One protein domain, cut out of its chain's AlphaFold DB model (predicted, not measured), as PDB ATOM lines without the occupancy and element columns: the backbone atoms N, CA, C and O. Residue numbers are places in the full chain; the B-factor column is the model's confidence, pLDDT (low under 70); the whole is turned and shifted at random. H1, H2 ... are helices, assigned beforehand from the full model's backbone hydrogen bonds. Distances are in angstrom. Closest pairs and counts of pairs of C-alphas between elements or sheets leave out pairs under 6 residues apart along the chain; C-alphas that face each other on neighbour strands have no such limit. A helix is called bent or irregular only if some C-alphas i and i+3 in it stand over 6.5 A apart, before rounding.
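Overview. This is residues 83 to 133 of the 243 residues of the protein "Phorbol-ester/DAG-type domain-containing protein" of Planctomycetes bacterium (UniProt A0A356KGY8). This is a helical hairpin: two long helices, H1 and H2, side by side and nearly parallel in line, running opposite ways, with a loop joining them at one end. Residues 107 to 113 stick out at that end. The printed part has 51 residues, with H1 then H2 along the chain and no named strand; the class is all helix. It is loose, with a radius of gyration of the C-alphas of 13.1 A, and a rod spanning 44 by 19 by 6 A.

Along the chain. H1, residues 83 to 105, runs 34.1 A from C-alpha 83 at (-33.368, 54.685, 8.371). H2, residues 112 to 131, runs 29.0 A to C-alpha 131 at (-17.903, 53.477, 1.707). H2 is irregular, but only just: C-alphas 112 and 115 are 6.54 A apart.

Arrangement. H1 and H2 touch, the closest C-alphas being those of Gly 102 and Gly 119, 6.5 A apart. H1 touches with residues 95 to 102 alone, H2 with residues 115 to 123 alone. They form a helical hairpin at a shallow tilt of 8 degrees, opposite ways. O i to N i+4 pairs are within hydrogen-bond range in 18 of 19 cases in H1 and 14 of 16 in H2.

Size, cuts and confidence. The C-alphas farthest apart, of Glu 83 and Gly 110, are 43.9 A apart. The printed part has no cut, and the six-residue link is short. Mean pLDDT of the printed part is 72.1; residues 83 to 86, 105 to 112, 115 to 116 and 131 are under 70.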
ATOM      1  N   GLU A  83     -33.307  54.511   9.834       53.91
ATOM      2  CA  GLU A  83     -33.368  54.685   8.371       53.91
ATOM      3  C   GLU A  83     -32.047  54.337   7.673       53.91
ATOM      4  O   GLU A  83     -32.054  53.788   6.571       53.91
ATOM      5  N   ARG A  84     -30.908  54.509   8.361       58.41
ATOM      6  CA  ARG A  84     -29.621  53.980   7.883       58.41
ATOM      7  C   ARG A  84     -29.655  52.455   7.710       58.41
ATOM      8  O   ARG A  84     -29.062  51.952   6.765       58.41
ATOM      9  N   SER A  85     -30.374  51.711   8.554       61.81
ATOM     10  CA  SER A  85     -30.392  50.241   8.489       61.81
ATOM     11  C   SER A  85     -31.079  49.700   7.233       61.81
ATOM     12  O   SER A  85     -30.562  48.770   6.625       61.81
ATOM     13  N   LEU A  86     -32.176  50.312   6.779       67.31
ATOM     14  CA  LEU A  86     -32.889  49.859   5.577       67.31
ATOM     15  C   LEU A  86     -32.084  50.120   4.302       67.31
ATOM     16  O   LEU A  86     -32.039  49.269   3.415       67.31
ATOM     17  N   LEU A  87     -31.400  51.263   4.229       72.00
ATOM     18  CA  LEU A  87     -30.576  51.614   3.075       72.00
ATOM     19  C   LEU A  87     -29.358  50.681   2.959       72.00
ATOM     20  O   LEU A  87     -29.094  50.161   1.878       72.00
ATOM     21  N   TRP A  88     -28.693  50.366   4.079       72.56
ATOM     22  CA  TRP A  88     -27.607  49.375   4.120       72.56
ATOM     23  C   TRP A  88     -28.079  47.946   3.814       72.56
ATOM     24  O   TRP A  88     -27.374  47.214   3.119       72.56
ATOM     25  N   VAL A  89     -29.272  47.546   4.272       75.00
ATOM     26  CA  VAL A  89     -29.857  46.228   3.960       75.00
ATOM     27  C   VAL A  89     -30.170  46.102   2.465       75.00
ATOM     28  O   VAL A  89     -29.792  45.104   1.849       75.00
ATOM     29  N   ASN A  90     -30.784  47.120   1.857       74.75
ATOM     30  CA  ASN A  90     -31.094  47.121   0.425       74.75
ATOM     31  C   ASN A  90     -29.824  47.101  -0.442       74.75
ATOM     32  O   ASN A  90     -29.759  46.381  -1.439       74.75
ATOM     33  N   LEU A  91     -28.781  47.829  -0.034       75.38
ATOM     34  CA  LEU A  91     -27.483  47.813  -0.711       75.38
ATOM     35  C   LEU A  91     -26.764  46.467  -0.585       75.38
ATOM     36  O   LEU A  91     -26.240  45.958  -1.578       75.38
ATOM     37  N   GLY A  92     -26.782  45.854   0.602       80.12
ATOM     38  CA  GLY A  92     -26.251  44.506   0.801       80.12
ATOM     39  C   GLY A  92     -26.953  43.472  -0.085       80.12
ATOM     40  O   GLY A  92     -26.293  42.637  -0.706       80.12
ATOM     41  N   ALA A  93     -28.280  43.571  -0.215       77.44
ATOM     42  CA  ALA A  93     -29.059  42.708  -1.100       77.44
ATOM     43  C   ALA A  93     -28.675  42.888  -2.580       77.44
ATOM     44  O   ALA A  93     -28.486  41.895  -3.285       77.44
ATOM     45  N   LEU A  94     -28.484  44.128  -3.045       80.06
ATOM     46  CA  LEU A  94     -28.088  44.412  -4.430       80.06
ATOM     47  C   LEU A  94     -26.723  43.798  -4.780       80.06
ATOM     48  O   LEU A  94     -26.575  43.178  -5.833       80.06
ATOM     49  N   VAL A  95     -25.737  43.911  -3.882       79.94
ATOM     50  CA  VAL A  95     -24.403  43.314  -4.075       79.94
ATOM     51  C   VAL A  95     -24.490  41.791  -4.204       79.94
ATOM     52  O   VAL A  95     -23.864  41.211  -5.095       79.94
ATOM     53  N   LEU A  96     -25.300  41.135  -3.364       79.94
ATOM     54  CA  LEU A  96     -25.507  39.685  -3.424       79.94
ATOM     55  C   LEU A  96     -26.171  39.245  -4.736       79.94
ATOM     56  O   LEU A  96     -25.751  38.248  -5.326       79.94
ATOM     57  N   VAL A  97     -27.163  39.999  -5.226       80.88
ATOM     58  CA  VAL A  97     -27.821  39.730  -6.517       80.88
ATOM     59  C   VAL A  97     -26.825  39.844  -7.671       80.88
ATOM     60  O   VAL A  97     -26.738  38.934  -8.497       80.88
ATOM     61  N   CYS A  98     -26.014  40.904  -7.704       77.88
ATOM     62  CA  CYS A  98     -24.987  41.087  -8.731       77.88
ATOM     63  C   CYS A  98     -23.947  39.953  -8.721       77.88
ATOM     64  O   CYS A  98     -23.587  39.435  -9.782       77.88
ATOM     65  N   ALA A  99     -23.504  39.515  -7.537       75.56
ATOM     66  CA  ALA A  99     -22.574  38.395  -7.400       75.56
ATOM     67  C   ALA A  99     -23.178  37.068  -7.898       75.56
ATOM     68  O   ALA A  99     -22.515  36.312  -8.615       75.56
ATOM     69  N   ALA A 100     -24.446  36.796  -7.572       77.75
ATOM     70  CA  ALA A 100     -25.150  35.598  -8.022       77.75
ATOM     71  C   ALA A 100     -25.326  35.568  -9.552       77.75
ATOM     72  O   ALA A 100     -25.063  34.542 -10.184       77.75
ATOM     73  N   LEU A 101     -25.707  36.699 -10.159       78.56
ATOM     74  CA  LEU A 101     -25.859  36.825 -11.612       78.56
ATOM     75  C   LEU A 101     -24.522  36.643 -12.349       78.56
ATOM     76  O   LEU A 101     -24.470  35.926 -13.350       78.56
ATOM     77  N   GLY A 102     -23.427  37.203 -11.822       71.19
ATOM     78  CA  GLY A 102     -22.083  36.990 -12.369       71.19
ATOM     79  C   GLY A 102     -21.646  35.519 -12.327       71.19
ATOM     80  O   GLY A 102     -21.103  34.999 -13.303       71.19
ATOM     81  N   GLY A 103     -21.948  34.813 -11.231       70.38
ATOM     82  CA  GLY A 103     -21.648  33.385 -11.090       70.38
ATOM     83  C   GLY A 103     -22.442  32.482 -12.044       70.38
ATOM     84  O   GLY A 103     -21.919  31.470 -12.515       70.38
ATOM     85  N   LEU A 104     -23.689  32.844 -12.361       75.06
ATOM     86  CA  LEU A 104     -24.514  32.108 -13.325       75.06
ATOM     87  C   LEU A 104     -24.018  32.291 -14.764       75.06
ATOM     88  O   LEU A 104     -23.939  31.310 -15.504       75.06
ATOM     89  N   ALA A 105     -23.607  33.504 -15.143       68.75
ATOM     90  CA  ALA A 105     -23.073  33.784 -16.477       68.75
ATOM     91  C   ALA A 105     -21.738  33.058 -16.756       68.75
ATOM     92  O   ALA A 105     -21.475  32.649 -17.887       68.75
ATOM     93  N   GLY A 106     -20.915  32.832 -15.725       61.66
ATOM     94  CA  GLY A 106     -19.610  32.171 -15.856       61.66
ATOM     95  C   GLY A 106     -19.656  30.665 -16.147       61.66
ATOM     96  O   GLY A 106     -18.665  30.106 -16.607       61.66
ATOM     97  N   ARG A 107     -20.787  29.979 -15.927       66.81
ATOM     98  CA  ARG A 107     -20.873  28.518 -16.132       66.81
ATOM     99  C   ARG A 107     -20.967  28.083 -17.602       66.81
ATOM    100  O   ARG A 107     -20.776  26.902 -17.874       66.81
ATOM    101  N   GLY A 108     -21.249  28.996 -18.534       61.66
ATOM    102  CA  GLY A 108     -21.535  28.656 -19.937       61.66
ATOM    103  C   GLY A 108     -20.364  28.748 -20.921       61.66
ATOM    104  O   GLY A 108     -20.456  28.189 -22.010       61.66
ATOM    105  N   ALA A 109     -19.265  29.424 -20.579       56.84
ATOM    106  CA  ALA A 109     -18.166  29.677 -21.511       56.84
ATOM    107  C   ALA A 109     -16.824  29.302 -20.872       56.84
ATOM    108  O   ALA A 109     -16.463  29.825 -19.822       56.84
ATOM    109  N   GLY A 110     -16.069  28.403 -21.508       58.84
ATOM    110  CA  GLY A 110     -14.772  27.880 -21.045       58.84
ATOM    111  C   GLY A 110     -13.619  28.897 -20.965       58.84
ATOM    112  O   GLY A 110     -12.458  28.507 -21.016       58.84
ATOM    113  N   SER A 111     -13.912  30.188 -20.830       60.88
ATOM    114  CA  SER A 111     -12.967  31.300 -20.690       60.88
ATOM    115  C   SER A 111     -13.259  32.048 -19.383       60.88
ATOM    116  O   SER A 111     -13.741  33.177 -19.348       60.88
ATOM    117  N   PHE A 112     -12.950  31.373 -18.276       62.41
ATOM    118  CA  PHE A 112     -13.290  31.756 -16.899       62.41
ATOM    119  C   PHE A 112     -12.575  33.015 -16.362       62.41
ATOM    120  O   PHE A 112     -12.893  33.490 -15.270       62.41
ATOM    121  N   THR A 113     -11.588  33.562 -17.078       70.19
ATOM    122  CA  THR A 113     -10.637  34.520 -16.492       70.19
ATOM    123  C   THR A 113     -11.055  35.980 -16.624       70.19
ATOM    124  O   THR A 113     -10.847  36.738 -15.683       70.19
ATOM    125  N   LEU A 114     -11.682  36.401 -17.726       73.38
ATOM    126  CA  LEU A 114     -11.963  37.830 -17.932       73.38
ATOM    127  C   LEU A 114     -13.263  38.288 -17.250       73.38
ATOM    128  O   LEU A 114     -13.274  39.314 -16.573       73.38
ATOM    129  N   GLY A 115     -14.340  37.505 -17.362       68.25
ATOM    130  CA  GLY A 115     -15.639  37.853 -16.768       68.25
ATOM    131  C   GLY A 115     -15.598  37.923 -15.238       68.25
ATOM    132  O   GLY A 115     -16.135  38.856 -14.643       68.25
ATOM    133  N   SER A 116     -14.884  36.991 -14.605       69.06
ATOM    134  CA  SER A 116     -14.720  36.946 -13.147       69.06
ATOM    135  C   SER A 116     -13.933  38.148 -12.612       69.06
ATOM    136  O   SER A 116     -14.286  38.709 -11.577       69.06
ATOM    137  N   VAL A 117     -12.893  38.578 -13.337       75.62
ATOM    138  CA  VAL A 117     -12.073  39.741 -12.960       75.62
ATOM    139  C   VAL A 117     -12.866  41.037 -13.102       75.62
ATOM    140  O   VAL A 117     -12.835  41.863 -12.193       75.62
ATOM    141  N   ILE A 118     -13.628  41.194 -14.191       76.00
ATOM    142  CA  ILE A 118     -14.490  42.369 -14.394       76.00
ATOM    143  C   ILE A 118     -15.563  42.440 -13.299       76.00
ATOM    144  O   ILE A 118     -15.749  43.496 -12.699       76.00
ATOM    145  N   GLY A 119     -16.217  41.318 -12.975       73.31
ATOM    146  CA  GLY A 119     -17.220  41.265 -11.907       73.31
ATOM    147  C   GLY A 119     -16.656  41.638 -10.530       73.31
ATOM    148  O   GLY A 119     -17.264  42.429  -9.807       73.31
ATOM    149  N   ALA A 120     -15.466  41.135 -10.188       76.25
ATOM    150  CA  ALA A 120     -14.793  41.475  -8.935       76.25
ATOM    151  C   ALA A 120     -14.407  42.965  -8.860       76.25
ATOM    152  O   ALA A 120     -14.588  43.595  -7.819       76.25
ATOM    153  N   LEU A 121     -13.931  43.544  -9.969       79.19
ATOM    154  CA  LEU A 121     -13.590  44.966 -10.065       79.19
ATOM    155  C   LEU A 121     -14.814  45.869  -9.887       79.19
ATOM    156  O   LEU A 121     -14.754  46.821  -9.112       79.19
ATOM    157  N   PHE A 122     -15.935  45.555 -10.544       79.12
ATOM    158  CA  PHE A 122     -17.177  46.313 -10.367       79.12
ATOM    159  C   PHE A 122     -17.716  46.212  -8.937       79.12
ATOM    160  O   PHE A 122     -18.128  47.225  -8.374       79.12
ATOM    161  N   GLY A 123     -17.659  45.027  -8.321       78.69
ATOM    162  CA  GLY A 123     -18.040  44.847  -6.919       78.69
ATOM    163  C   GLY A 123     -17.176  45.675  -5.962       78.69
ATOM    164  O   GLY A 123     -17.707  46.340  -5.073       78.69
ATOM    165  N   ALA A 124     -15.856  45.692  -6.174       77.50
ATOM    166  CA  ALA A 124     -14.929  46.484  -5.370       77.50
ATOM    167  C   ALA A 124     -15.141  47.998  -5.553       77.50
ATOM    168  O   ALA A 124     -15.176  48.730  -4.567       77.50
ATOM    169  N   LEU A 125     -15.336  48.469  -6.789       76.81
ATOM    170  CA  LEU A 125     -15.600  49.883  -7.075       76.81
ATOM    171  C   LEU A 125     -16.932  50.350  -6.486       76.81
ATOM    172  O   LEU A 125     -16.984  51.431  -5.905       76.81
ATOM    173  N   ALA A 126     -17.983  49.530  -6.575       76.69
ATOM    174  CA  ALA A 126     -19.253  49.819  -5.921       76.69
ATOM    175  C   ALA A 126     -19.065  49.921  -4.401       76.69
ATOM    176  O   ALA A 126     -19.470  50.914  -3.805       76.69
ATOM    177  N   ALA A 127     -18.384  48.952  -3.777       74.62
ATOM    178  CA  ALA A 127     -18.120  48.964  -2.339       74.62
ATOM    179  C   ALA A 127     -17.328  50.204  -1.887       74.62
ATOM    180  O   ALA A 127     -17.671  50.801  -0.868       74.62
ATOM    181  N   VAL A 128     -16.315  50.627  -2.653       76.50
ATOM    182  CA  VAL A 128     -15.560  51.860  -2.378       76.50
ATOM    183  C   VAL A 128     -16.451  53.088  -2.531       76.50
ATOM    184  O   VAL A 128     -16.498  53.893  -1.610       76.50
ATOM    185  N   ALA A 129     -17.200  53.210  -3.631       73.19
ATOM    186  CA  ALA A 129     -18.099  54.339  -3.853       73.19
ATOM    187  C   ALA A 129     -19.140  54.473  -2.733       73.19
ATOM    188  O   ALA A 129     -19.439  55.585  -2.319       73.19
ATOM    189  N   ILE A 130     -19.641  53.352  -2.206       71.12
ATOM    190  CA  ILE A 130     -20.567  53.312  -1.067       71.12
ATOM    191  C   ILE A 130     -19.858  53.713   0.233       71.12
ATOM    192  O   ILE A 130     -20.389  54.514   0.996       71.12
ATOM    193  N   ALA A 131     -18.662  53.177   0.494       69.62
ATOM    194  CA  ALA A 131     -17.903  53.477   1.707       69.62
ATOM    195  C   ALA A 131     -17.431  54.937   1.769       69.62
ATOM    196  O   ALA A 131     -17.315  55.493   2.857       69.62
ATOM    197  N   THR A 132     -17.175  55.559   0.616       72.00
ATOM    198  CA  THR A 132     -16.785  56.971   0.515       72.00
ATOM    199  C   THR A 132     -17.959  57.894   0.208       72.00
ATOM    200  O   THR A 132     -17.755  59.099   0.066       72.00
ATOM    201  N   TYR A 133     -19.177  57.363   0.069       73.94
ATOM    202  CA  TYR A 133     -20.367  58.192  -0.045       73.94
ATOM    203  C   TYR A 133     -20.650  58.802   1.325       73.94
ATOM    204  O   TYR A 133     -21.351  58.229   2.157       73.94
TER     205      TYR A 133